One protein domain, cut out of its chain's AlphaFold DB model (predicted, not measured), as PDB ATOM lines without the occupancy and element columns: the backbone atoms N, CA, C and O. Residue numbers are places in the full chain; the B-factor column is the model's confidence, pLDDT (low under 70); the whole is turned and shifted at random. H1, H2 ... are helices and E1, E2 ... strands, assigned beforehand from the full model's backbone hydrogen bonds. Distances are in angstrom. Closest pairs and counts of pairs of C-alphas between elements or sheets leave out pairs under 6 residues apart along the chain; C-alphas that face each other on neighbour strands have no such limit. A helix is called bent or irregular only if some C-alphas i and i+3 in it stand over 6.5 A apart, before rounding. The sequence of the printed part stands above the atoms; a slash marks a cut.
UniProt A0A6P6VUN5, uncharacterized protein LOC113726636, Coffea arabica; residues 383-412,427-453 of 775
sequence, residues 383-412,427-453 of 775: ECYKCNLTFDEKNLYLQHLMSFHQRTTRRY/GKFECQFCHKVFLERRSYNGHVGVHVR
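What this domain is: This is residues 383 to 412 and 427 to 453 of the 775 residues of the protein "uncharacterized protein LOC113726636" of Coffea arabica (UniProt A0A6P6VUN5). Two small separate lobes make a long, open shape: one holds the longest helix, H2, with the short strand E2 and the loop that folds back between them, and the other holds the helix H1 beside the short strand E1, with a loop before it. The two lobes lie toward opposite ends of the longest axis, with a cut in the chain and open space between them. The printed part has 57 residues, with two named helices and two named strands in the order E1, H1, E2, H2; no two named strands pair, and the class is mixed, helices and strands. The whole is extended, a rod spanning 49 by 23 by 17 A, with a radius of gyration of the C-alphas of 17.7 A.

Where its parts are: H2 is a helix of 13 residues, 441 to 453, and measures 18.1 A from first to last C-alpha; it begins at C-alpha 441 at (152.045, 249.781, 190.422) and ends at C-alpha 453 at (160.155, 242.396, 176.006). E2 is a strand of residues 428 to 430, 6.6 A long. H1 is a helix of residues 394 to 403, 14.1 A long. E1 is a strand of residues 389 to 391, 6.7 A long, with C-alpha 389 at (186.167, 228.064, 183.949).

How they stand to each other: H2 and E2 have 3 pairs of C-alphas within 8 A, and their closest C-alphas, those of Tyr 444 and Phe 429, are 6.5 A apart. E2 pairs with no named strand, but its residues 429 to 430 pair with residues 437 to 438, antiparallel. H1 and E1 have 2 pairs of C-alphas within 8 A, and their closest C-alphas, those of Tyr 397 and Phe 391, are 5.7 A apart. E1 pairs with no named strand either; its residues 389 to 390 pair with residues 383 to 384, antiparallel. H1 and H2 are apart, as are E1 and H2, E1 and E2, and H1 and E2. In H1 each O i to N i+4 pair is within hydrogen-bond range; in H2 6 of 9 are. Neither helix is bent or irregular.

The domain as a whole: The two C-alphas farthest apart, those of Asn 388 and Gly 427, are 49.7 A from each other. Residues 413 to 426 are not printed, and C-alphas 412 and 427 are 33.0 A apart across this cut, which falls in the link from H1 to E2. Of the links that are printed whole, E1 to H1 is tight, with 2 residues, and E2 to H2 is short, with 10; neither is long. The mean pLDDT of the printed part is 76.4, and the model's confidence is low, under 70, at residues 406 to 412, 427 and 432.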
ATOM      1  N   GLU A 383     181.926 229.238 189.436       85.56
ATOM      2  CA  GLU A 383     182.439 228.212 188.517       85.56
ATOM      3  C   GLU A 383     181.401 227.735 187.489       85.56
ATOM      4  O   GLU A 383     180.208 227.601 187.776       85.56
ATOM      5  N   CYS A 384     181.857 227.449 186.264       82.50
ATOM      6  CA  CYS A 384     181.030 226.871 185.209       82.50
ATOM      7  C   CYS A 384     181.448 225.432 184.873       82.50
ATOM      8  O   CYS A 384     182.235 225.210 183.953       82.50
ATOM      9  N   TYR A 385     180.825 224.444 185.530       72.94
ATOM     10  CA  TYR A 385     181.022 222.984 185.349       72.94
ATOM     11  C   TYR A 385     180.838 222.418 183.919       72.94
ATOM     12  O   TYR A 385     180.825 221.208 183.718       72.94
ATOM     13  N   LYS A 386     180.579 223.268 182.923       79.19
ATOM     14  CA  LYS A 386     180.428 222.903 181.505       79.19
ATOM     15  C   LYS A 386     181.600 223.347 180.635       79.19
ATOM     16  O   LYS A 386     181.745 222.846 179.526       79.19
ATOM     17  N   CYS A 387     182.374 224.314 181.117       80.44
ATOM     18  CA  CYS A 387     183.569 224.835 180.460       80.44
ATOM     19  C   CYS A 387     184.801 224.759 181.375       80.44
ATOM     20  O   CYS A 387     185.888 225.097 180.929       80.44
ATOM     21  N   ASN A 388     184.626 224.333 182.633       80.75
ATOM     22  CA  ASN A 388     185.642 224.275 183.686       80.75
ATOM     23  C   ASN A 388     186.407 225.599 183.858       80.75
ATOM     24  O   ASN A 388     187.602 225.616 184.131       80.75
ATOM     25  N   LEU A 389     185.680 226.711 183.703       84.94
ATOM     26  CA  LEU A 389     186.167 228.064 183.949       84.94
ATOM     27  C   LEU A 389     185.644 228.568 185.294       84.94
ATOM     28  O   LEU A 389     184.444 228.474 185.575       84.94
ATOM     29  N   THR A 390     186.548 229.125 186.092       80.56
ATOM     30  CA  THR A 390     186.264 229.883 187.310       80.56
ATOM     31  C   THR A 390     186.294 231.381 187.016       80.56
ATOM     32  O   THR A 390     186.984 231.840 186.107       80.56
ATOM     33  N   PHE A 391     185.521 232.141 187.785       86.19
ATOM     34  CA  PHE A 391     185.412 233.589 187.692       86.19
ATOM     35  C   PHE A 391     185.403 234.172 189.107       86.19
ATOM     36  O   PHE A 391     184.607 233.769 189.955       86.19
ATOM     37  N   ASP A 392     186.292 235.126 189.337       79.19
ATOM     38  CA  ASP A 392     186.365 235.996 190.512       79.19
ATOM     39  C   ASP A 392     185.198 236.996 190.568       79.19
ATOM     40  O   ASP A 392     184.684 237.306 191.642       79.19
ATOM     41  N   GLU A 393     184.743 237.466 189.405       80.31
ATOM     42  CA  GLU A 393     183.574 238.320 189.266       80.31
ATOM     43  C   GLU A 393     182.329 237.574 188.768       80.31
ATOM     44  O   GLU A 393     182.263 237.028 187.660       80.31
ATOM     45  N   LYS A 394     181.243 237.732 189.529       82.88
ATOM     46  CA  LYS A 394     179.874 237.360 189.138       82.88
ATOM     47  C   LYS A 394     179.471 237.894 187.758       82.88
ATOM     48  O   LYS A 394     178.717 237.232 187.045       82.88
ATOM     49  N   ASN A 395     179.938 239.088 187.391       80.00
ATOM     50  CA  ASN A 395     179.615 239.727 186.115       80.00
ATOM     51  C   ASN A 395     180.245 238.973 184.940       80.00
ATOM     52  O   ASN A 395     179.555 238.695 183.960       80.00
ATOM     53  N   LEU A 396     181.512 238.568 185.073       84.00
ATOM     54  CA  LEU A 396     182.232 237.782 184.071       84.00
ATOM     55  C   LEU A 396     181.628 236.376 183.937       84.00
ATOM     56  O   LEU A 396     181.391 235.916 182.819       84.00
ATOM     57  N   TYR A 397     181.247 235.739 185.052       86.38
ATOM     58  CA  TYR A 397     180.492 234.480 185.032       86.38
ATOM     59  C   TYR A 397     179.143 234.609 184.308       86.38
ATOM     60  O   TYR A 397     178.793 233.769 183.475       86.38
ATOM     61  N   LEU A 398     178.380 235.673 184.582       81.94
ATOM     62  CA  LEU A 398     177.108 235.939 183.906       81.94
ATOM     63  C   LEU A 398     177.304 236.263 182.418       81.94
ATOM     64  O   LEU A 398     176.534 235.770 181.593       81.94
ATOM     65  N   GLN A 399     178.351 237.003 182.053       83.25
ATOM     66  CA  GLN A 399     178.717 237.275 180.662       83.25
ATOM     67  C   GLN A 399     179.106 235.986 179.929       83.25
ATOM     68  O   GLN A 399     178.594 235.728 178.842       83.25
ATOM     69  N   HIS A 400     179.915 235.115 180.537       87.31
ATOM     70  CA  HIS A 400     180.235 233.787 180.010       87.31
ATOM     71  C   HIS A 400     178.966 232.935 179.806       87.31
ATOM     72  O   HIS A 400     178.728 232.406 178.715       87.31
ATOM     73  N   LEU A 401     178.091 232.880 180.815       82.56
ATOM     74  CA  LEU A 401     176.785 232.214 180.754       82.56
ATOM     75  C   LEU A 401     175.863 232.782 179.656       82.56
ATOM     76  O   LEU A 401     175.064 232.044 179.063       82.56
ATOM     77  N   MET A 402     175.955 234.082 179.374       78.81
ATOM     78  CA  MET A 402     175.177 234.765 178.342       78.81
ATOM     79  C   MET A 402     175.781 234.634 176.942       78.81
ATOM     80  O   MET A 402     175.011 234.536 175.995       78.81
ATOM     81  N   SER A 403     177.102 234.552 176.792       79.44
ATOM     82  CA  SER A 403     177.765 234.350 175.498       79.44
ATOM     83  C   SER A 403     177.737 232.881 175.076       79.44
ATOM     84  O   SER A 403     177.165 232.544 174.037       79.44
ATOM     85  N   PHE A 404     178.278 231.985 175.906       71.94
ATOM     86  CA  PHE A 404     178.527 230.582 175.554       71.94
ATOM     87  C   PHE A 404     177.353 229.646 175.876       71.94
ATOM     88  O   PHE A 404     177.270 228.541 175.336       71.94
ATOM     89  N   HIS A 405     176.419 230.042 176.753       79.69
ATOM     90  CA  HIS A 405     175.367 229.147 177.264       79.69
ATOM     91  C   HIS A 405     173.919 229.617 177.036       79.69
ATOM     92  O   HIS A 405     172.990 229.015 177.591       79.69
ATOM     93  N   GLN A 406     173.712 230.581 176.127       64.44
ATOM     94  CA  GLN A 406     172.429 231.167 175.674       64.44
ATOM     95  C   GLN A 406     171.215 230.216 175.647       64.44
ATOM     96  O   GLN A 406     170.102 230.573 176.046       64.44
ATOM     97  N   ARG A 407     171.400 228.988 175.141       54.78
ATOM     98  CA  ARG A 407     170.317 227.999 174.985       54.78
ATOM     99  C   ARG A 407     169.924 227.309 176.298       54.78
ATOM    100  O   ARG A 407     168.799 226.825 176.405       54.78
ATOM    101  N   THR A 408     170.801 227.285 177.303       53.16
ATOM    102  CA  THR A 408     170.578 226.582 178.582       53.16
ATOM    103  C   THR A 408     170.258 227.512 179.757       53.16
ATOM    104  O   THR A 408     169.546 227.103 180.675       53.16
ATOM    105  N   THR A 409     170.671 228.780 179.696       52.44
ATOM    106  CA  THR A 409     170.498 229.776 180.771       52.44
ATOM    107  C   THR A 409     169.105 230.402 180.851       52.44
ATOM    108  O   THR A 409     168.792 231.079 181.825       52.44
ATOM    109  N   ARG A 410     168.186 230.077 179.925       49.78
ATOM    110  CA  ARG A 410     166.771 230.533 179.911       49.78
ATOM    111  C   ARG A 410     165.940 230.241 181.181       49.78
ATOM    112  O   ARG A 410     164.770 230.619 181.223       49.78
ATOM    113  N   ARG A 411     166.491 229.562 182.197       42.59
ATOM    114  CA  ARG A 411     165.863 229.343 183.516       42.59
ATOM    115  C   ARG A 411     166.506 230.109 184.679       42.59
ATOM    116  O   ARG A 411     165.945 230.061 185.768       42.59
ATOM    117  N   TYR A 412     167.590 230.850 184.454       42.72
ATOM    118  CA  TYR A 412     168.112 231.834 185.401       42.72
ATOM    119  C   TYR A 412     167.947 233.231 184.802       42.72
ATOM    120  O   TYR A 412     168.708 233.666 183.944       42.72
ATOM    121  N   GLY A 427     152.166 260.606 193.784       64.94
ATOM    122  CA  GLY A 427     151.815 259.203 194.045       64.94
ATOM    123  C   GLY A 427     151.608 258.334 192.795       64.94
ATOM    124  O   GLY A 427     151.079 257.229 192.912       64.94
ATOM    125  N   LYS A 428     152.006 258.808 191.608       75.19
ATOM    126  CA  LYS A 428     151.799 258.136 190.315       75.19
ATOM    127  C   LYS A 428     153.123 257.589 189.764       75.19
ATOM    128  O   LYS A 428     154.189 258.124 190.056       75.19
ATOM    129  N   PHE A 429     153.055 256.522 188.970       79.06
ATOM    130  CA  PHE A 429     154.214 255.829 188.393       79.06
ATOM    131  C   PHE A 429     154.369 256.182 186.910       79.06
ATOM    132  O   PHE A 429     153.507 255.814 186.113       79.06
ATOM    133  N   GLU A 430     155.449 256.857 186.516       81.88
ATOM    134  CA  GLU A 430     155.716 257.212 185.115       81.88
ATOM    135  C   GLU A 430     156.679 256.221 184.437       81.88
ATOM    136  O   GLU A 430     157.743 255.905 184.966       81.88
ATOM    137  N   CYS A 431     156.314 255.714 183.256       81.75
ATOM    138  CA  CYS A 431     157.141 254.787 182.484       81.75
ATOM    139  C   CYS A 431     158.261 255.505 181.724       81.75
ATOM    140  O   CYS A 431     158.000 256.142 180.706       81.75
ATOM    141  N   GLN A 432     159.510 255.289 182.139       68.94
ATOM    142  CA  GLN A 432     160.720 255.832 181.500       68.94
ATOM    143  C   GLN A 432     160.823 255.555 179.983       68.94
ATOM    144  O   GLN A 432     161.494 256.292 179.274       68.94
ATOM    145  N   PHE A 433     160.150 254.518 179.465       73.00
ATOM    146  CA  PHE A 433     160.207 254.134 178.046       73.00
ATOM    147  C   PHE A 433     159.159 254.815 177.141       73.00
ATOM    148  O   PHE A 433     159.238 254.666 175.923       73.00
ATOM    149  N   CYS A 434     158.136 255.488 177.689       78.75
ATOM    150  CA  CYS A 434     157.159 256.249 176.882       78.75
ATOM    151  C   CYS A 434     156.347 257.320 177.646       78.75
ATOM    152  O   CYS A 434     155.284 257.730 177.181       78.75
ATOM    153  N   HIS A 435     156.805 257.738 178.828       77.50
ATOM    154  CA  HIS A 435     156.231 258.789 179.682       77.50
ATOM    155  C   HIS A 435     154.749 258.612 180.067       77.50
ATOM    156  O   HIS A 435     154.059 259.552 180.459       77.50
ATOM    157  N   LYS A 436     154.232 257.378 180.000       78.25
ATOM    158  CA  LYS A 436     152.868 257.061 180.446       78.25
ATOM    159  C   LYS A 436     152.807 256.969 181.966       78.25
ATOM    160  O   LYS A 436     153.562 256.211 182.573       78.25
ATOM    161  N   VAL A 437     151.878 257.718 182.553       80.06
ATOM    162  CA  VAL A 437     151.644 257.804 183.999       80.06
ATOM    163  C   VAL A 437     150.535 256.833 184.419       80.06
ATOM    164  O   VAL A 437     149.453 256.817 183.834       80.06
ATOM    165  N   PHE A 438     150.789 256.039 185.459       80.00
ATOM    166  CA  PHE A 438     149.898 254.999 185.980       80.00
ATOM    167  C   PHE A 438     149.591 255.217 187.464       80.00
ATOM    168  O   PHE A 438     150.475 255.565 188.243       80.00
ATOM    169  N   LEU A 439     148.349 254.944 187.881       76.56
ATOM    170  CA  LEU A 439     147.947 255.022 189.293       76.56
ATOM    171  C   LEU A 439     148.267 253.734 190.078       76.56
ATOM    172  O   LEU A 439     148.612 253.796 191.252       76.56
ATOM    173  N   GLU A 440     148.185 252.555 189.444       79.12
ATOM    174  CA  GLU A 440     148.491 251.271 190.095       79.12
ATOM    175  C   GLU A 440     149.864 250.733 189.658       79.12
ATOM    176  O   GLU A 440     150.107 250.496 188.470       79.12
ATOM    177  N   ARG A 441     150.726 250.410 190.634       77.94
ATOM    178  CA  ARG A 441     152.045 249.781 190.422       77.94
ATOM    179  C   ARG A 441     151.981 248.492 189.587       77.94
ATOM    180  O   ARG A 441     152.911 248.192 188.845       77.94
ATOM    181  N   ARG A 442     150.879 247.733 189.664       77.06
ATOM    182  CA  ARG A 442     150.643 246.532 188.839       77.06
ATOM    183  C   ARG A 442     150.511 246.869 187.353       77.06
ATOM    184  O   ARG A 442     151.062 246.151 186.524       77.06
ATOM    185  N   SER A 443     149.794 247.947 187.032       79.81
ATOM    186  CA  SER A 443     149.599 248.421 185.659       79.81
ATOM    187  C   SER A 443     150.922 248.923 185.076       79.81
ATOM    188  O   SER A 443     151.333 248.463 184.013       79.81
ATOM    189  N   TYR A 444     151.654 249.734 185.851       84.25
ATOM    190  CA  TYR A 444     153.021 250.165 185.542       84.25
ATOM    191  C   TYR A 444     153.960 248.979 185.256       84.25
ATOM    192  O   TYR A 444     154.506 248.883 184.159       84.25
ATOM    193  N   ASN A 445     154.081 248.016 186.182       82.81
ATOM    194  CA  ASN A 445     154.946 246.841 186.011       82.81
ATOM    195  C   ASN A 445     154.555 245.998 184.783       82.81
ATOM    196  O   ASN A 445     155.423 245.519 184.051       82.81
ATOM    197  N   GLY A 446     153.252 245.815 184.541       86.62
ATOM    198  CA  GLY A 446     152.749 245.095 183.369       86.62
ATOM    199  C   GLY A 446     153.108 245.785 182.052       86.62
ATOM    200  O   GLY A 446     153.488 245.115 181.094       86.62
ATOM    201  N   HIS A 447     153.040 247.117 182.024       86.62
ATOM    202  CA  HIS A 447     153.366 247.949 180.870       86.62
ATOM    203  C   HIS A 447     154.881 248.054 180.606       86.62
ATOM    204  O   HIS A 447     155.312 247.843 179.471       86.62
ATOM    205  N   VAL A 448     155.706 248.282 181.636       81.50
ATOM    206  CA  VAL A 448     157.180 248.234 181.533       81.50
ATOM    207  C   VAL A 448     157.638 246.870 181.001       81.50
ATOM    208  O   VAL A 448     158.482 246.791 180.107       81.50
ATOM    209  N   GLY A 449     156.992 245.787 181.449       81.50
ATOM    210  CA  GLY A 449     157.207 244.430 180.944       81.50
ATOM    211  C   GLY A 449     156.830 244.193 179.470       81.50
ATOM    212  O   GLY A 449     157.085 243.097 178.965       81.50
ATOM    213  N   VAL A 450     156.232 245.170 178.772       80.06
ATOM    214  CA  VAL A 450     156.075 245.171 177.305       80.06
ATOM    215  C   VAL A 450     157.300 245.796 176.639       80.06
ATOM    216  O   VAL A 450     157.882 245.167 175.760       80.06
ATOM    217  N   HIS A 451     157.750 246.971 177.094       81.56
ATOM    218  CA  HIS A 451     158.943 247.634 176.549       81.56
ATOM    219  C   HIS A 451     160.188 246.745 176.671       81.56
ATOM    220  O   HIS A 451     160.817 246.428 175.662       81.56
ATOM    221  N   VAL A 452     160.462 246.216 177.869       71.75
ATOM    222  CA  VAL A 452     161.598 245.305 178.123       71.75
ATOM    223  C   VAL A 452     161.529 244.027 177.266       71.75
ATOM    224  O   VAL A 452     162.558 243.453 176.917       71.75
ATOM    225  N   ARG A 453     160.329 243.572 176.878       77.12
ATOM    226  CA  ARG A 453     160.155 242.396 176.006       77.12
ATOM    227  C   ARG A 453     160.369 242.711 174.522       77.12
ATOM    228  O   ARG A 453     160.763 241.813 173.783       77.12
TER     229      ARG A 453